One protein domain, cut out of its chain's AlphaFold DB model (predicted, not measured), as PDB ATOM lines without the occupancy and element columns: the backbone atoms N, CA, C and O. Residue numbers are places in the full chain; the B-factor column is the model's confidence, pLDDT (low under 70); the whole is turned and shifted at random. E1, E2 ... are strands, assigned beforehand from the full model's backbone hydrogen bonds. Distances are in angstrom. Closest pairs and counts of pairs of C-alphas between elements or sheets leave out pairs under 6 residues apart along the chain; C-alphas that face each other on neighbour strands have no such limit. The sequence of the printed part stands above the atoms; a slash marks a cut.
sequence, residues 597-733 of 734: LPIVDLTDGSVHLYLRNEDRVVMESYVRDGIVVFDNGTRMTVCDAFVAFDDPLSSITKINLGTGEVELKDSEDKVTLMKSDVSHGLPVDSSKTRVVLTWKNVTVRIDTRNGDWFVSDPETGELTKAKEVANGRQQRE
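What this domain is: This is residues 597 to 733 of the 734 residues of an uncharacterized protein of Mesocestoides corti (UniProt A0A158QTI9). Two lobes lie along the longest axis: a smaller one of two little three-stranded sheets, E1 to E3 and E4 to E6, joined where E2 meets E4, and a larger one made by a strongly twisted sheet of seven strands, E7 to E13. A small hairpin of E14 and E15 follows the large sheet. The printed part has 137 residues with no named helix and fifteen named strands, E1 to E15 along the chain; it is all strand, though under half of the residues, 67, are in named elements. The large sheet runs E9 E8 E7 E10 E11 E12 E13, mixed; the others are antiparallel. The whole is compact, with a radius of gyration of the C-alphas of 14.8 A and spans of 43 by 36 by 27 A.

How they stand to each other: Start at residues 597 to 600, 607 to 611 and 616 to 618: E1, E2 and E3 form a meander, each strand the antiparallel neighbour of the one before. Look for N 608 and O 599 at 2.8 A, and N 611 and O 616 at 2.8 A. E3 runs on into E4, residues 621 to 624, at 63 degrees. With E5, 627 to 630, and E6, 635 to 637, E4 forms a second meander; N 629 and O 622 are 2.8 A apart, N 628 and O 636 2.7 A. The closest C-alphas of E2 and E4 are those of His 608 and Tyr 622, 4.7 A apart. A third meander is E7, 651 to 656, E8, 661 to 665, and E9, 672 to 677, with N 654 and O 663 at 2.8 A and N 664 and O 674 at 2.8 A. E10, 689 to 695, is parallel to E7 at 22 degrees; N 653 and O 690 are 2.8 A apart. E10, E11, 698 to 703, E12, 708 to 712, and E13, 719 to 721, form the fourth meander; find N 693 and O 700, N 701 and O 710, and N 711 and O 720, each 2.8 A apart. E14, 724 to 726, and E15, 729 to 731, form a hairpin, with N 726 and O 729 at 2.9 A; E13 and E14 are apart.

Where its parts are: Find C-alpha 597 of E1 at (190.886, 182.947, 143.937). E10, 19.3 A long, begins at C-alpha 689, (201.097, 178.392, 144.675); E11 spans 16.8 A and E7 16.4 A. E15 ends at C-alpha 731, (202.852, 181.790, 119.100).

The domain as a whole: The C-alphas farthest apart, Asn 632 and Glu 715, are 44.2 A apart. The printed part has no cut; the links E6 to E7 and E9 to E10 are long. Mean pLDDT of the printed part is 73.5, and residues 678 to 687 and 723 to 733 are among those under 70.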
ATOM      1  N   LEU A 597     189.702 183.671 144.409       81.81
ATOM      2  CA  LEU A 597     190.886 182.947 143.937       81.81
ATOM      3  C   LEU A 597     191.092 183.196 142.435       81.81
ATOM      4  O   LEU A 597     190.103 183.469 141.745       81.81
ATOM      5  N   PRO A 598     192.325 183.066 141.913       84.44
ATOM      6  CA  PRO A 598     192.540 182.992 140.475       84.44
ATOM      7  C   PRO A 598     191.886 181.734 139.903       84.44
ATOM      8  O   PRO A 598     192.020 180.640 140.456       84.44
ATOM      9  N   ILE A 599     191.236 181.880 138.754       86.19
ATOM     10  CA  ILE A 599     190.959 180.777 137.832       86.19
ATOM     11  C   ILE A 599     191.430 181.189 136.439       86.19
ATOM     12  O   ILE A 599     191.344 182.360 136.084       86.19
ATOM     13  N   VAL A 600     191.975 180.243 135.682       84.38
ATOM     14  CA  VAL A 600     192.610 180.504 134.386       84.38
ATOM     15  C   VAL A 600     191.795 179.830 133.292       84.38
ATOM     16  O   VAL A 600     191.555 178.624 133.385       84.38
ATOM     17  N   ASP A 601     191.396 180.574 132.261       78.44
ATOM     18  CA  ASP A 601     190.884 179.977 131.030       78.44
ATOM     19  C   ASP A 601     192.072 179.562 130.146       78.44
ATOM     20  O   ASP A 601     192.971 180.343 129.835       78.44
ATOM     21  N   LEU A 602     192.109 178.284 129.765       77.19
ATOM     22  CA  LEU A 602     193.171 177.717 128.928       77.19
ATOM     23  C   LEU A 602     192.919 177.946 127.421       77.19
ATOM     24  O   LEU A 602     193.745 177.559 126.592       77.19
ATOM     25  N   THR A 603     191.784 178.552 127.062       69.81
ATOM     26  CA  THR A 603     191.351 178.813 125.682       69.81
ATOM     27  C   THR A 603     192.010 180.068 125.110       69.81
ATOM     28  O   THR A 603     192.520 180.026 123.986       69.81
ATOM     29  N   ASP A 604     192.013 181.155 125.891       73.38
ATOM     30  CA  ASP A 604     192.561 182.479 125.556       73.38
ATOM     31  C   ASP A 604     193.669 182.955 126.522       73.38
ATOM     32  O   ASP A 604     194.274 184.007 126.320       73.38
ATOM     33  N   GLY A 605     193.962 182.172 127.565       72.00
ATOM     34  CA  GLY A 605     194.984 182.468 128.566       72.00
ATOM     35  C   GLY A 605     194.561 183.460 129.655       72.00
ATOM     36  O   GLY A 605     195.390 183.810 130.500       72.00
ATOM     37  N   SER A 606     193.313 183.928 129.657       81.44
ATOM     38  CA  SER A 606     192.837 184.930 130.611       81.44
ATOM     39  C   SER A 606     192.735 184.385 132.045       81.44
ATOM     40  O   SER A 606     192.621 183.183 132.294       81.44
ATOM     41  N   VAL A 607     192.815 185.290 133.026       85.56
ATOM     42  CA  VAL A 607     192.734 184.963 134.457       85.56
ATOM     43  C   VAL A 607     191.549 185.711 135.061       85.56
ATOM     44  O   VAL A 607     191.570 186.936 135.138       85.56
ATOM     45  N   HIS A 608     190.518 184.990 135.495       84.94
ATOM     46  CA  HIS A 608     189.276 185.544 136.042       84.94
ATOM     47  C   HIS A 608     189.226 185.456 137.578       84.94
ATOM     48  O   HIS A 608     189.997 184.727 138.214       84.94
ATOM     49  N   LEU A 609     188.249 186.138 138.190       80.88
ATOM     50  CA  LEU A 609     187.877 185.896 139.587       80.88
ATOM     51  C   LEU A 609     187.002 184.645 139.746       80.88
ATOM     52  O   LEU A 609     185.925 184.544 139.153       80.88
ATOM     53  N   TYR A 610     187.396 183.749 140.654       79.56
ATOM     54  CA  TYR A 610     186.546 182.675 141.169       79.56
ATOM     55  C   TYR A 610     186.035 182.979 142.587       79.56
ATOM     56  O   TYR A 610     186.805 183.225 143.519       79.56
ATOM     57  N   LEU A 611     184.712 182.924 142.755       66.44
ATOM     58  CA  LEU A 611     183.984 183.199 143.992       66.44
ATOM     59  C   LEU A 611     183.816 181.903 144.804       66.44
ATOM     60  O   LEU A 611     182.833 181.174 144.642       66.44
ATOM     61  N   ARG A 612     184.755 181.620 145.722       62.00
ATOM     62  CA  ARG A 612     184.809 180.359 146.500       62.00
ATOM     63  C   ARG A 612     183.511 180.031 147.256       62.00
ATOM     64  O   ARG A 612     183.189 178.857 147.424       62.00
ATOM     65  N   ASN A 613     182.765 181.048 147.689       56.00
ATOM     66  CA  ASN A 613     181.503 180.892 148.425       56.00
ATOM     67  C   ASN A 613     180.286 180.610 147.522       56.00
ATOM     68  O   ASN A 613     179.256 180.150 148.015       56.00
ATOM     69  N   GLU A 614     180.388 180.882 146.219       53.72
ATOM     70  CA  GLU A 614     179.278 180.771 145.263       53.72
ATOM     71  C   GLU A 614     179.433 179.601 144.276       53.72
ATOM     72  O   GLU A 614     178.438 179.214 143.664       53.72
ATOM     73  N   ASP A 615     180.634 179.008 144.164       61.16
ATOM     74  CA  ASP A 615     180.998 178.007 143.133       61.16
ATOM     75  C   ASP A 615     180.844 178.620 141.712       61.16
ATOM     76  O   ASP A 615     180.349 177.984 140.784       61.16
ATOM     77  N   ARG A 616     181.209 179.913 141.568       68.50
ATOM     78  CA  ARG A 616     180.970 180.767 140.382       68.50
ATOM     79  C   ARG A 616     182.245 181.475 139.902       68.50
ATOM     80  O   ARG A 616     182.974 182.045 140.709       68.50
ATOM     81  N   VAL A 617     182.460 181.508 138.585       72.69
ATOM     82  CA  VAL A 617     183.446 182.381 137.916       72.69
ATOM     83  C   VAL A 617     182.772 183.693 137.513       72.69
ATOM     84  O   VAL A 617     181.622 183.682 137.069       72.69
ATOM     85  N   VAL A 618     183.470 184.820 137.651       77.44
ATOM     86  CA  VAL A 618     183.036 186.112 137.099       77.44
ATOM     87  C   VAL A 618     183.697 186.299 135.734       77.44
ATOM     88  O   VAL A 618     184.794 186.844 135.648       77.44
ATOM     89  N   MET A 619     183.036 185.820 134.674       77.19
ATOM     90  CA  MET A 619     183.542 185.937 133.296       77.19
ATOM     91  C   MET A 619     183.703 187.403 132.860       77.19
ATOM     92  O   MET A 619     184.646 187.726 132.152       77.19
ATOM     93  N   GLU A 620     182.841 188.293 133.367       75.56
ATOM     94  CA  GLU A 620     182.882 189.760 133.198       75.56
ATOM     95  C   GLU A 620     184.051 190.428 133.967       75.56
ATOM     96  O   GLU A 620     183.933 191.561 134.444       75.56
ATOM     97  N   SER A 621     185.152 189.703 134.199       79.12
ATOM     98  CA  SER A 621     186.337 190.185 134.913       79.12
ATOM     99  C   SER A 621     187.615 189.509 134.423       79.12
ATOM    100  O   SER A 621     187.633 188.294 134.235       79.12
ATOM    101  N   TYR A 622     188.704 190.262 134.280       81.94
ATOM    102  CA  TYR A 622     190.033 189.720 133.979       81.94
ATOM    103  C   TYR A 622     191.114 190.381 134.840       81.94
ATOM    104  O   TYR A 622     191.017 191.555 135.191       81.94
ATOM    105  N   VAL A 623     192.157 189.629 135.181       82.62
ATOM    106  CA  VAL A 623     193.339 190.117 135.894       82.62
ATOM    107  C   VAL A 623     194.403 190.553 134.901       82.62
ATOM    108  O   VAL A 623     194.739 189.827 133.967       82.62
ATOM    109  N   ARG A 624     194.960 191.737 135.144       81.19
ATOM    110  CA  ARG A 624     196.092 192.289 134.413       81.19
ATOM    111  C   ARG A 624     196.896 193.219 135.321       81.19
ATOM    112  O   ARG A 624     196.305 194.025 136.032       81.19
ATOM    113  N   ASP A 625     198.226 193.136 135.283       78.94
ATOM    114  CA  ASP A 625     199.129 194.068 135.986       78.94
ATOM    115  C   ASP A 625     198.807 194.223 137.504       78.94
ATOM    116  O   ASP A 625     198.883 195.313 138.073       78.94
ATOM    117  N   GLY A 626     198.382 193.140 138.179       75.62
ATOM    118  CA  GLY A 626     197.974 193.148 139.594       75.62
ATOM    119  C   GLY A 626     196.557 193.675 139.878       75.62
ATOM    120  O   GLY A 626     196.190 193.856 141.044       75.62
ATOM    121  N   ILE A 627     195.749 193.927 138.847       75.00
ATOM    122  CA  ILE A 627     194.420 194.540 138.942       75.00
ATOM    123  C   ILE A 627     193.385 193.662 138.228       75.00
ATOM    124  O   ILE A 627     193.536 193.327 137.057       75.00
ATOM    125  N   VAL A 628     192.291 193.338 138.916       79.00
ATOM    126  CA  VAL A 628     191.044 192.879 138.293       79.00
ATOM    127  C   VAL A 628     190.385 194.073 137.608       79.00
ATOM    128  O   VAL A 628     190.120 195.087 138.259       79.00
ATOM    129  N   VAL A 629     190.077 193.946 136.325       75.50
ATOM    130  CA  VAL A 629     189.244 194.875 135.557       75.50
ATOM    131  C   VAL A 629     187.937 194.166 135.222       75.50
ATOM    132  O   VAL A 629     187.965 193.023 134.777       75.50
ATOM    133  N   PHE A 630     186.805 194.831 135.441       74.88
ATOM    134  CA  PHE A 630     185.474 194.322 135.103       74.88
ATOM    135  C   PHE A 630     184.936 194.984 133.826       74.88
ATOM    136  O   PHE A 630     185.295 196.125 133.524       74.88
ATOM    137  N   ASP A 631     184.019 194.321 133.118       67.38
ATOM    138  CA  ASP A 631     183.437 194.823 131.855       67.38
ATOM    139  C   ASP A 631     182.677 196.151 132.023       67.38
ATOM    140  O   ASP A 631     182.641 196.989 131.123       67.38
ATOM    141  N   ASN A 632     182.136 196.399 133.219       61.22
ATOM    142  CA  ASN A 632     181.526 197.675 133.609       61.22
ATOM    143  C   ASN A 632     182.551 198.806 133.883       61.22
ATOM    144  O   ASN A 632     182.181 199.878 134.361       61.22
ATOM    145  N   GLY A 633     183.842 198.569 133.629       59.56
ATOM    146  CA  GLY A 633     184.944 199.513 133.810       59.56
ATOM    147  C   GLY A 633     185.479 199.633 135.242       59.56
ATOM    148  O   GLY A 633     186.494 200.308 135.445       59.56
ATOM    149  N   THR A 634     184.847 198.997 136.236       60.97
ATOM    150  CA  THR A 634     185.338 199.010 137.625       60.97
ATOM    151  C   THR A 634     186.626 198.194 137.779       60.97
ATOM    152  O   THR A 634     186.982 197.382 136.921       60.97
ATOM    153  N   ARG A 635     187.379 198.455 138.856       68.25
ATOM    154  CA  ARG A 635     188.698 197.855 139.099       68.25
ATOM    155  C   ARG A 635     188.904 197.501 140.569       68.25
ATOM    156  O   ARG A 635     188.435 198.223 141.444       68.25
ATOM    157  N   MET A 636     189.641 196.425 140.829       72.56
ATOM    158  CA  MET A 636     189.985 195.945 142.174       72.56
ATOM    159  C   MET A 636     191.408 195.375 142.180       72.56
ATOM    160  O   MET A 636     191.757 194.605 141.295       72.56
ATOM    161  N   THR A 637     192.238 195.709 143.167       73.31
ATOM    162  CA  THR A 637     193.574 195.100 143.313       73.31
ATOM    163  C   THR A 637     193.450 193.608 143.631       73.31
ATOM    164  O   THR A 637     192.637 193.234 144.478       73.31
ATOM    165  N   VAL A 638     194.256 192.750 142.997       77.69
ATOM    166  CA  VAL A 638     194.260 191.318 143.340       77.69
ATOM    167  C   VAL A 638     194.799 191.086 144.752       77.69
ATOM    168  O   VAL A 638     195.711 191.778 145.212       77.69
ATOM    169  N   CYS A 639     194.228 190.103 145.446       74.25
ATOM    170  CA  CYS A 639     194.636 189.745 146.801       74.25
ATOM    171  C   CYS A 639     195.774 188.711 146.804       74.25
ATOM    172  O   CYS A 639     196.173 188.169 145.775       74.25
ATOM    173  N   ASP A 640     196.251 188.384 148.000       74.62
ATOM    174  CA  ASP A 640     197.424 187.548 148.271       74.62
ATOM    175  C   ASP A 640     197.371 186.086 147.756       74.62
ATOM    176  O   ASP A 640     198.362 185.366 147.861       74.62
ATOM    177  N   ALA A 641     196.240 185.638 147.198       76.56
ATOM    178  CA  ALA A 641     196.081 184.346 146.521       76.56
ATOM    179  C   ALA A 641     196.539 184.357 145.047       76.56
ATOM    180  O   ALA A 641     196.651 183.293 144.441       76.56
ATOM    181  N   PHE A 642     196.788 185.536 144.472       82.06
ATOM    182  CA  PHE A 642     197.245 185.719 143.096       82.06
ATOM    183  C   PHE A 642     198.772 185.876 143.108       82.06
ATOM    184  O   PHE A 642     199.315 186.837 143.658       82.06
ATOM    185  N   VAL A 643     199.468 184.891 142.544       82.75
ATOM    186  CA  VAL A 643     200.910 184.668 142.724       82.75
ATOM    187  C   VAL A 643     201.669 184.951 141.426       82.75
ATOM    188  O   VAL A 643     201.248 184.507 140.353       82.75
ATOM    189  N   ALA A 644     202.786 185.676 141.548       81.50
ATOM    190  CA  ALA A 644     203.714 185.960 140.455       81.50
ATOM    191  C   ALA A 644     204.650 184.768 140.194       81.50
ATOM    192  O   ALA A 644     204.974 184.016 141.117       81.50
ATOM    193  N   PHE A 645     205.084 184.561 138.947       79.50
ATOM    194  CA  PHE A 645     205.812 183.333 138.578       79.50
ATOM    195  C   PHE A 645     207.209 183.218 139.227       79.50
ATOM    196  O   PHE A 645     207.754 182.115 139.341       79.50
ATOM    197  N   ASP A 646     207.780 184.344 139.647       74.88
ATOM    198  CA  ASP A 646     209.118 184.496 140.215       74.88
ATOM    199  C   ASP A 646     209.149 184.488 141.755       74.88
ATOM    200  O   ASP A 646     210.237 184.405 142.323       74.88
ATOM    201  N   ASP A 647     207.991 184.487 142.433       79.31
ATOM    202  CA  ASP A 647     207.882 184.457 143.903       79.31
ATOM    203  C   ASP A 647     208.684 183.277 144.505       79.31
ATOM    204  O   ASP A 647     208.278 182.120 144.352       79.31
ATOM    205  N   PRO A 648     209.799 183.528 145.220       71.25
ATOM    206  CA  PRO A 648     210.682 182.470 145.704       71.25
ATOM    207  C   PRO A 648     210.141 181.735 146.940       71.25
ATOM    208  O   PRO A 648     210.697 180.705 147.326       71.25
ATOM    209  N   LEU A 649     209.083 182.245 147.579       72.69
ATOM    210  CA  LEU A 649     208.499 181.681 148.800       72.69
ATOM    211  C   LEU A 649     207.247 180.836 148.524       72.69
ATOM    212  O   LEU A 649     206.883 179.997 149.347       72.69
ATOM    213  N   SER A 650     206.596 181.031 147.376       77.50
ATOM    214  CA  SER A 650     205.400 180.273 146.996       77.50
ATOM    215  C   SER A 650     205.717 178.847 146.531       77.50
ATOM    216  O   SER A 650     206.634 178.611 145.736       77.50
ATOM    217  N   SER A 651     204.897 177.893 146.978       82.19
ATOM    218  CA  SER A 651     204.928 176.486 146.549       82.19
ATOM    219  C   SER A 651     204.608 176.350 145.054       82.19
ATOM    220  O   SER A 651     204.124 177.294 144.427       82.19
ATOM    221  N   ILE A 652     204.854 175.185 144.453       83.44
ATOM    222  CA  ILE A 652     204.633 174.966 143.014       83.44
ATOM    223  C   ILE A 652     203.503 173.953 142.798       83.44
ATOM    224  O   ILE A 652     203.626 172.791 143.175       83.44
ATOM    225  N   THR A 653     202.417 174.380 142.152       87.50
ATOM    226  CA  THR A 653     201.361 173.498 141.633       87.50
ATOM    227  C   THR A 653     201.711 173.130 140.195       87.50
ATOM    228  O   THR A 653     201.620 173.965 139.293       87.50
ATOM    229  N   LYS A 654     202.135 171.884 139.978       87.31
ATOM    230  CA  LYS A 654     202.603 171.358 138.692       87.31
ATOM    231  C   LYS A 654     201.548 170.423 138.103       87.31
ATOM    232  O   LYS A 654     201.161 169.457 138.750       87.31
ATOM    233  N   ILE A 655     201.068 170.718 136.899       88.56
ATOM    234  CA  ILE A 655     199.950 170.023 136.246       88.56
ATOM    235  C   ILE A 655     200.428 169.475 134.902       88.56
ATOM    236  O   ILE A 655     200.787 170.244 134.012       88.56
ATOM    237  N   ASN A 656     200.392 168.156 134.732       83.00
ATOM    238  CA  ASN A 656     200.714 167.512 133.465       83.00
ATOM    239  C   ASN A 656     199.439 167.327 132.634       83.00
ATOM    240  O   ASN A 656     198.670 166.392 132.852       83.00
ATOM    241  N   LEU A 657     199.225 168.198 131.645       77.12
ATOM    242  CA  LEU A 657     198.062 168.145 130.752       77.12
ATOM    243  C   LEU A 657     198.062 166.910 129.833       77.12
ATOM    244  O   LEU A 657     197.034 166.589 129.247       77.12
ATOM    245  N   GLY A 658     199.197 166.214 129.699       68.12
ATOM    246  CA  GLY A 658     199.304 164.971 128.932       68.12
ATOM    247  C   GLY A 658     198.941 163.702 129.712       68.12
ATOM    248  O   GLY A 658     198.663 162.685 129.085       68.12
ATOM    249  N   THR A 659     198.949 163.736 131.050       72.56
ATOM    250  CA  THR A 659     198.621 162.574 131.909       72.56
ATOM    251  C   THR A 659     197.486 162.830 132.902       72.56
ATOM    252  O   THR A 659     197.007 161.891 133.530       72.56
ATOM    253  N   GLY A 660     197.070 164.087 133.079       64.31
ATOM    254  CA  GLY A 660     196.116 164.504 134.108       64.31
ATOM    255  C   GLY A 660     196.694 164.548 135.529       64.31
ATOM    256  O   GLY A 660     195.945 164.803 136.470       64.31
ATOM    257  N   GLU A 661     197.996 164.307 135.713       79.12
ATOM    258  CA  GLU A 661     198.645 164.316 137.031       79.12
ATOM    259  C   GLU A 661     198.814 165.741 137.581       79.12
ATOM    260  O   GLU A 661     199.182 166.663 136.852       79.12
ATOM    261  N   VAL A 662     198.589 165.908 138.888       79.69
ATOM    262  CA  VAL A 662     198.793 167.169 139.615       79.69
ATOM    263  C   VAL A 662     199.707 166.934 140.815       79.69
ATOM    264  O   VAL A 662     199.367 166.182 141.727       79.69
ATOM    265  N   GLU A 663     200.847 167.616 140.861       84.56
ATOM    266  CA  GLU A 663     201.756 167.640 142.007       84.56
ATOM    267  C   GLU A 663     201.698 168.996 142.719       84.56
ATOM    268  O   GLU A 663     201.774 170.043 142.080       84.56
ATOM    269  N   LEU A 664     201.644 168.985 144.052       84.00
ATOM    270  CA  LEU A 664     202.090 170.113 144.865       84.00
ATOM    271  C   LEU A 664     203.539 169.860 145.266       84.00
ATOM    272  O   LEU A 664     203.849 168.811 145.837       84.00
ATOM    273  N   LYS A 665     204.410 170.826 145.005       82.44
ATOM    274  CA  LYS A 665     205.837 170.784 145.312       82.44
ATOM    275  C   LYS A 665     206.276 171.941 146.196       82.44
ATOM    276  O   LYS A 665     205.596 172.964 146.289       82.44
ATOM    277  N   ASP A 666     207.434 171.762 146.821       78.62
ATOM    278  CA  ASP A 666     208.188 172.840 147.457       78.62
ATOM    279  C   ASP A 666     208.540 173.972 146.470       78.62
ATOM    280  O   ASP A 666     208.371 173.861 145.253       78.62
ATOM    281  N   SER A 667     209.025 175.098 146.999       81.00
ATOM    282  CA  SER A 667     209.369 176.278 146.196       81.00
ATOM    283  C   SER A 667     210.579 176.075 145.264       81.00
ATOM    284  O   SER A 667     210.854 176.950 144.440       81.00
ATOM    285  N   GLU A 668     211.262 174.927 145.351       81.44
ATOM    286  CA  GLU A 668     212.459 174.571 144.576       81.44
ATOM    287  C   GLU A 668     212.219 173.483 143.496       81.44
ATOM    288  O   GLU A 668     213.167 173.109 142.809       81.44
ATOM    289  N   ASP A 669     210.985 172.976 143.318       81.50
ATOM    290  CA  ASP A 669     210.612 171.853 142.411       81.50
ATOM    291  C   ASP A 669     211.296 170.504 142.778       81.50
ATOM    292  O   ASP A 669     211.267 169.537 142.008       81.50
ATOM    293  N   LYS A 670     211.885 170.392 143.977       79.25
ATOM    294  CA  LYS A 670     212.684 169.235 144.426       79.25
ATOM    295  C   LYS A 670     211.852 168.177 145.143       79.25
ATOM    296  O   LYS A 670     212.075 166.987 144.920       79.25
ATOM    297  N   VAL A 671     210.905 168.583 145.987       75.38
ATOM    298  CA  VAL A 671     210.131 167.676 146.849       75.38
ATOM    299  C   VAL A 671     208.645 167.762 146.521       75.38
ATOM    300  O   VAL A 671     208.016 168.801 146.710       75.38
ATOM    301  N   THR A 672     208.055 166.644 146.089       81.94
ATOM    302  CA  THR A 672     206.597 166.511 145.960       81.94
ATOM    303  C   THR A 672     205.961 166.366 147.341       81.94
ATOM    304  O   THR A 672     206.095 165.338 148.002       81.94
ATOM    305  N   LEU A 673     205.256 167.415 147.764       75.81
ATOM    306  CA  LEU A 673     204.532 167.520 149.031       75.81
ATOM    307  C   LEU A 673     203.183 166.788 148.982       75.81
ATOM    308  O   LEU A 673     202.727 166.258 149.993       75.81
ATOM    309  N   MET A 674     202.532 166.759 147.813       74.19
ATOM    310  CA  MET A 674     201.269 166.048 147.586       74.19
ATOM    311  C   MET A 674     201.106 165.674 146.105       74.19
ATOM    312  O   MET A 674     201.555 166.409 145.231       74.19
ATOM    313  N   LYS A 675     200.416 164.563 145.818       75.56
ATOM    314  CA  LYS A 675     199.930 164.208 144.472       75.56
ATOM    315  C   LYS A 675     198.402 164.150 144.440       75.56
ATOM    316  O   LYS A 675     197.766 163.821 145.443       75.56
ATOM    317  N   SER A 676     197.835 164.459 143.282       75.44
ATOM    318  CA  SER A 676     196.418 164.371 142.932       75.44
ATOM    319  C   SER A 676     196.290 164.238 141.404       75.44
ATOM    320  O   SER A 676     197.282 164.033 140.703       75.44
ATOM    321  N   ASP A 677     195.079 164.382 140.883       73.62
ATOM    322  CA  ASP A 677     194.789 164.488 139.453       73.62
ATOM    323  C   ASP A 677     193.881 165.697 139.171       73.62
ATOM    324  O   ASP A 677     193.298 166.283 140.092       73.62
ATOM    325  N   VAL A 678     193.766 166.087 137.899       61.94
ATOM    326  CA  VAL A 678     192.979 167.257 137.460       61.94
ATOM    327  C   VAL A 678     191.487 167.164 137.807       61.94
ATOM    328  O   VAL A 678     190.837 168.198 137.946       61.94
ATOM    329  N   SER A 679     190.945 165.960 138.015       49.44
ATOM    330  CA  SER A 679     189.532 165.738 138.349       49.44
ATOM    331  C   SER A 679     189.248 165.835 139.856       49.44
ATOM    332  O   SER A 679     188.137 166.187 140.256       49.44
ATOM    333  N   HIS A 680     190.232 165.537 140.711       56.69
ATOM    334  CA  HIS A 680     190.103 165.615 142.175       56.69
ATOM    335  C   HIS A 680     190.682 166.906 142.782       56.69
ATOM    336  O   HIS A 680     190.256 167.309 143.878       56.69
ATOM    337  N   GLY A 681     191.643 167.530 142.088       63.19
ATOM    338  CA  GLY A 681     192.331 168.764 142.468       63.19
ATOM    339  C   GLY A 681     193.162 168.663 143.752       63.19
ATOM    340  O   GLY A 681     193.137 167.660 144.478       63.19
ATOM    341  N   LEU A 682     193.892 169.731 144.069       65.31
ATOM    342  CA  LEU A 682     194.536 169.904 145.376       65.31
ATOM    343  C   LEU A 682     193.532 170.466 146.412       65.31
ATOM    344  O   LEU A 682     192.472 170.980 146.039       65.31
ATOM    345  N   PRO A 683     193.788 170.338 147.727       59.62
ATOM    346  CA  PRO A 683     192.964 170.977 148.751       59.62
ATOM    347  C   PRO A 683     193.060 172.505 148.648       59.62
ATOM    348  O   PRO A 683     194.150 173.052 148.720       59.62
ATOM    349  N   VAL A 684     191.920 173.199 148.554       52.84
ATOM    350  CA  VAL A 684     191.826 174.670 148.349       52.84
ATOM    351  C   VAL A 684     192.402 175.496 149.521       52.84
ATOM    352  O   VAL A 684     192.484 176.717 149.456       52.84
ATOM    353  N   ASP A 685     192.811 174.831 150.599       54.66
ATOM    354  CA  ASP A 685     193.458 175.433 151.766       54.66
ATOM    355  C   ASP A 685     195.001 175.353 151.692       54.66
ATOM    356  O   ASP A 685     195.686 175.715 152.646       54.66
ATOM    357  N   SER A 686     195.568 174.899 150.562       49.38
ATOM    358  CA  SER A 686     196.998 175.034 150.262       49.38
ATOM    359  C   SER A 686     197.360 176.499 150.003       49.38
ATOM    360  O   SER A 686     196.809 177.134 149.103       49.38
ATOM    361  N   SER A 687     198.311 177.024 150.775       55.72
ATOM    362  CA  SER A 687     198.840 178.383 150.645       55.72
ATOM    363  C   SER A 687     199.487 178.651 149.281       55.72
ATOM    364  O   SER A 687     200.023 177.732 148.669       55.72
ATOM    365  N   LYS A 688     199.448 179.931 148.865       70.94
ATOM    366  CA  LYS A 688     200.084 180.555 147.684       70.94
ATOM    367  C   LYS A 688     200.918 179.600 146.813       70.94
ATOM    368  O   LYS A 688     202.027 179.209 147.188       70.94
ATOM    369  N   THR A 689     200.398 179.262 145.630       79.06
ATOM    370  CA  THR A 689     201.097 178.392 144.675       79.06
ATOM    371  C   THR A 689     201.316 179.066 143.329       79.06
ATOM    372  O   THR A 689     200.367 179.575 142.735       79.06
ATOM    373  N   ARG A 690     202.534 178.968 142.797       85.94
ATOM    374  CA  ARG A 690     202.851 179.242 141.390       85.94
ATOM    375  C   ARG A 690     202.340 178.091 140.525       85.94
ATOM    376  O   ARG A 690     202.501 176.932 140.909       85.94
ATOM    377  N   VAL A 691     201.742 178.387 139.372       88.00
ATOM    378  CA  VAL A 691     201.171 177.362 138.479       88.00
ATOM    379  C   VAL A 691     202.150 177.030 137.355       88.00
ATOM    380  O   VAL A 691     202.629 177.917 136.647       88.00
ATOM    381  N   VAL A 692     202.431 175.739 137.183       88.69
ATOM    382  CA  VAL A 692     203.296 175.200 136.128       88.69
ATOM    383  C   VAL A 692     202.525 174.142 135.346       88.69
ATOM    384  O   VAL A 692     202.130 173.125 135.907       88.69
ATOM    385  N   LEU A 693     202.325 174.362 134.049       87.56
ATOM    386  CA  LEU A 693     201.727 173.388 133.137       87.56
ATOM    387  C   LEU A 693     202.833 172.634 132.389       87.56
ATOM    388  O   LEU A 693     203.819 173.236 131.968       87.56
ATOM    389  N   THR A 694     202.671 171.330 132.179       83.75
ATOM    390  CA  THR A 694     203.582 170.520 131.357       83.75
ATOM    391  C   THR A 694     202.815 169.630 130.384       83.75
ATOM    392  O   THR A 694     201.733 169.135 130.695       83.75
ATOM    393  N   TRP A 695     203.365 169.422 129.188       82.00
ATOM    394  CA  TRP A 695     202.893 168.406 128.244       82.00
ATOM    395  C   TRP A 695     203.995 168.049 127.244       82.00
ATOM    396  O   TRP A 695     204.642 168.924 126.671       82.00
ATOM    397  N   LYS A 696     204.199 166.750 126.986       79.69
ATOM    398  CA  LYS A 696     205.319 166.253 126.159       79.69
ATOM    399  C   LYS A 696     206.659 166.809 126.683       79.69
ATOM    400  O   LYS A 696     207.016 166.520 127.817       79.69
ATOM    401  N   ASN A 697     207.373 167.600 125.882       77.69
ATOM    402  CA  ASN A 697     208.598 168.318 126.249       77.69
ATOM    403  C   ASN A 697     208.367 169.801 126.611       77.69
ATOM    404  O   ASN A 697     209.318 170.491 126.963       77.69
ATOM    405  N   VAL A 698     207.136 170.310 126.526       78.69
ATOM    406  CA  VAL A 698     206.814 171.715 126.811       78.69
ATOM    407  C   VAL A 698     206.544 171.902 128.304       78.69
ATOM    408  O   VAL A 698     205.798 171.134 128.915       78.69
ATOM    409  N   THR A 699     207.127 172.953 128.882       83.31
ATOM    410  CA  THR A 699     206.812 173.450 130.229       83.31
ATOM    411  C   THR A 699     206.413 174.918 130.136       83.31
ATOM    412  O   THR A 699     207.091 175.700 129.476       83.31
ATOM    413  N   VAL A 700     205.335 175.297 130.813       85.25
ATOM    414  CA  VAL A 700     204.799 176.661 130.870       85.25
ATOM    415  C   VAL A 700     204.603 177.072 132.325       85.25
ATOM    416  O   VAL A 700     204.213 176.257 133.155       85.25
ATOM    417  N   ARG A 701     204.872 178.338 132.643       86.75
ATOM    418  CA  ARG A 701     204.660 178.949 133.961       86.75
ATOM    419  C   ARG A 701     203.655 180.088 133.813       86.75
ATOM    420  O   ARG A 701     203.791 180.890 132.891       86.75
ATOM    421  N   ILE A 702     202.657 180.138 134.692       88.12
ATOM    422  CA  ILE A 702     201.588 181.145 134.648       88.12
ATOM    423  C   ILE A 702     201.755 182.101 135.824       88.12
ATOM    424  O   ILE A 702     201.740 181.690 136.987       88.12
ATOM    425  N   ASP A 703     201.879 183.383 135.507       87.06
ATOM    426  CA  ASP A 703     201.799 184.477 136.454       87.06
ATOM    427  C   ASP A 703     200.331 184.883 136.634       87.06
ATOM    428  O   ASP A 703     199.774 185.719 135.917       87.06
ATOM    429  N   THR A 704     199.693 184.275 137.630       87.75
ATOM    430  CA  THR A 704     198.292 184.561 137.970       87.75
ATOM    431  C   THR A 704     198.070 185.978 138.509       87.75
ATOM    432  O   THR A 704     196.926 186.413 138.581       87.75
ATOM    433  N   ARG A 705     199.127 186.705 138.898       84.50
ATOM    434  CA  ARG A 705     199.034 188.067 139.444       84.50
ATOM    435  C   ARG A 705     199.012 189.128 138.348       84.50
ATOM    436  O   ARG A 705     198.283 190.109 138.462       84.50
ATOM    437  N   ASN A 706     199.805 188.925 137.304       83.25
ATOM    438  CA  ASN A 706     199.983 189.864 136.203       83.25
ATOM    439  C   ASN A 706     199.145 189.498 134.966       83.25
ATOM    440  O   ASN A 706     198.891 190.374 134.143       83.25
ATOM    441  N   GLY A 707     198.677 188.245 134.862       80.00
ATOM    442  CA  GLY A 707     197.996 187.704 133.676       80.00
ATOM    443  C   GLY A 707     198.965 187.162 132.616       80.00
ATOM    444  O   GLY A 707     198.575 186.934 131.474       80.00
ATOM    445  N   ASP A 708     200.236 186.972 132.982       82.38
ATOM    446  CA  ASP A 708     201.326 186.662 132.058       82.38
ATOM    447  C   ASP A 708     201.634 185.161 131.968       82.38
ATOM    448  O   ASP A 708     201.503 184.404 132.929       82.38
ATOM    449  N   TRP A 709     202.109 184.733 130.799       86.06
ATOM    450  CA  TRP A 709     202.460 183.344 130.505       86.06
ATOM    451  C   TRP A 709     203.900 183.251 129.999       86.06
ATOM    452  O   TRP A 709     204.297 183.998 129.104       86.06
ATOM    453  N   PHE A 710     204.671 182.299 130.525       82.88
ATOM    454  CA  PHE A 710     206.071 182.070 130.160       82.88
ATOM    455  C   PHE A 710     206.279 180.627 129.706       82.88
ATOM    456  O   PHE A 710     205.865 179.691 130.387       82.88
ATOM    457  N   VAL A 711     206.943 180.438 128.569       81.94
ATOM    458  CA  VAL A 711     207.237 179.133 127.968       81.94
ATOM    459  C   VAL A 711     208.711 178.813 128.182       81.94
ATOM    460  O   VAL A 711     209.569 179.616 127.833       81.94
ATOM    461  N   SER A 712     209.005 177.635 128.731       80.44
ATOM    462  CA  SER A 712     210.358 177.084 128.759       80.44
ATOM    463  C   SER A 712     210.707 176.516 127.391       80.44
ATOM    464  O   SER A 712     209.933 175.743 126.814       80.44
ATOM    465  N   ASP A 713     211.894 176.832 126.895       73.62
ATOM    466  CA  ASP A 713     212.460 176.123 125.761       73.62
ATOM    467  C   ASP A 713     212.867 174.685 126.151       73.62
ATOM    468  O   ASP A 713     213.421 174.497 127.240       73.62
ATOM    469  N   PRO A 714     212.569 173.660 125.324       69.06
ATOM    470  CA  PRO A 714     212.876 172.269 125.649       69.06
ATOM    471  C   PRO A 714     214.350 171.880 125.456       69.06
ATOM    472  O   PRO A 714     214.731 170.813 125.934       69.06
ATOM    473  N   GLU A 715     215.162 172.683 124.761       70.69
ATOM    474  CA  GLU A 715     216.586 172.400 124.526       70.69
ATOM    475  C   GLU A 715     217.495 173.244 125.428       70.69
ATOM    476  O   GLU A 715     218.462 172.716 125.978       70.69
ATOM    477  N   THR A 716     217.180 174.530 125.633       72.25
ATOM    478  CA  THR A 716     218.006 175.432 126.465       72.25
ATOM    479  C   THR A 716     217.501 175.613 127.899       72.25
ATOM    480  O   THR A 716     218.277 176.002 128.771       72.25
ATOM    481  N   GLY A 717     216.215 175.355 128.167       69.25
ATOM    482  CA  GLY A 717     215.572 175.675 129.449       69.25
ATOM    483  C   GLY A 717     215.302 177.172 129.677       69.25
ATOM    484  O   GLY A 717     214.882 177.556 130.769       69.25
ATOM    485  N   GLU A 718     215.543 178.020 128.674       78.62
ATOM    486  CA  GLU A 718     215.308 179.467 128.738       78.62
ATOM    487  C   GLU A 718     213.805 179.799 128.767       78.62
ATOM    488  O   GLU A 718     212.991 179.075 128.196       78.62
ATOM    489  N   LEU A 719     213.420 180.888 129.444       78.00
ATOM    490  CA  LEU A 719     212.024 181.317 129.573       78.00
ATOM    491  C   LEU A 719     211.706 182.471 128.617       78.00
ATOM    492  O   LEU A 719     212.219 183.575 128.785       78.00
ATOM    493  N   THR A 720     210.782 182.253 127.684       80.88
ATOM    494  CA  THR A 720     210.249 183.300 126.795       80.88
ATOM    495  C   THR A 720     208.823 183.664 127.209       80.88
ATOM    496  O   THR A 720     208.002 182.776 127.441       80.88
ATOM    497  N   LYS A 721     208.484 184.958 127.276       80.50
ATOM    498  CA  LYS A 721     207.091 185.396 127.467       80.50
ATOM    499  C   LYS A 721     206.254 185.041 126.226       80.50
ATOM    500  O   LYS A 721     206.725 185.179 125.100       80.50
ATOM    501  N   ALA A 722     205.031 184.557 126.419       74.31
ATOM    502  CA  ALA A 722     204.116 184.247 125.323       74.31
ATOM    503  C   ALA A 722     203.502 185.531 124.738       74.31
ATOM    504  O   ALA A 722     203.104 186.426 125.484       74.31
ATOM    505  N   LYS A 723     203.398 185.604 123.404       61.47
ATOM    506  CA  LYS A 723     202.824 186.761 122.694       61.47
ATOM    507  C   LYS A 723     201.293 186.778 122.742       61.47
ATOM    508  O   LYS A 723     200.681 187.831 122.883       61.47
ATOM    509  N   GLU A 724     200.700 185.599 122.575       61.72
ATOM    510  CA  GLU A 724     199.263 185.363 122.448       61.72
ATOM    511  C   GLU A 724     198.964 183.902 122.826       61.72
ATOM    512  O   GLU A 724     199.762 183.000 122.528       61.72
ATOM    513  N   VAL A 725     197.816 183.664 123.461       59.75
ATOM    514  CA  VAL A 725     197.247 182.334 123.711       59.75
ATOM    515  C   VAL A 725     195.903 182.289 122.985       59.75
ATOM    516  O   VAL A 725     195.021 183.080 123.291       59.75
ATOM    517  N   ALA A 726     195.747 181.410 121.994       48.56
ATOM    518  CA  ALA A 726     194.536 181.366 121.175       48.56
ATOM    519  C   ALA A 726     194.169 179.933 120.775       48.56
ATOM    520  O   ALA A 726     194.955 179.226 120.140       48.56
ATOM    521  N   ASN A 727     192.948 179.503 121.112       41.50
ATOM    522  CA  ASN A 727     192.420 178.163 120.822       41.50
ATOM    523  C   ASN A 727     193.359 177.028 121.291       41.50
ATOM    524  O   ASN A 727     193.574 176.045 120.577       41.50
ATOM    525  N   GLY A 728     193.985 177.190 122.463       42.44
ATOM    526  CA  GLY A 728     194.947 176.221 123.004       42.44
ATOM    527  C   GLY A 728     196.265 176.106 122.219       42.44
ATOM    528  O   GLY A 728     196.983 175.114 122.359       42.44
ATOM    529  N   ARG A 729     196.607 177.093 121.378       32.09
ATOM    530  CA  ARG A 729     197.919 177.223 120.725       32.09
ATOM    531  C   ARG A 729     198.559 178.564 121.079       32.09
ATOM    532  O   ARG A 729     197.879 179.580 121.178       32.09
ATOM    533  N   GLN A 730     199.878 178.561 121.241       39.62
ATOM    534  CA  GLN A 730     200.684 179.758 121.483       39.62
ATOM    535  C   GLN A 730     201.565 180.055 120.268       39.62
ATOM    536  O   GLN A 730     202.086 179.131 119.639       39.62
ATOM    537  N   GLN A 731     201.775 181.339 119.981       34.84
ATOM    538  CA  GLN A 731     202.852 181.790 119.100       34.84
ATOM    539  C   GLN A 731     203.996 182.352 119.956       34.84
ATOM    540  O   GLN A 731     203.770 183.177 120.845       34.84
ATOM    541  N   ARG A 732     205.226 181.886 119.702       35.50
ATOM    542  CA  ARG A 732     206.448 182.499 120.247       35.50
ATOM    543  C   ARG A 732     206.741 183.803 119.498       35.50
ATOM    544  O   ARG A 732     206.398 183.925 118.323       35.50
ATOM    545  N   GLU A 733     207.408 184.745 120.157       35.59
ATOM    546  CA  GLU A 733     208.119 185.813 119.442       35.59
ATOM    547  C   GLU A 733     209.429 185.275 118.829       35.59
ATOM    548  O   GLU A 733     209.868 184.172 119.170       35.59
TER     549      GLU A 733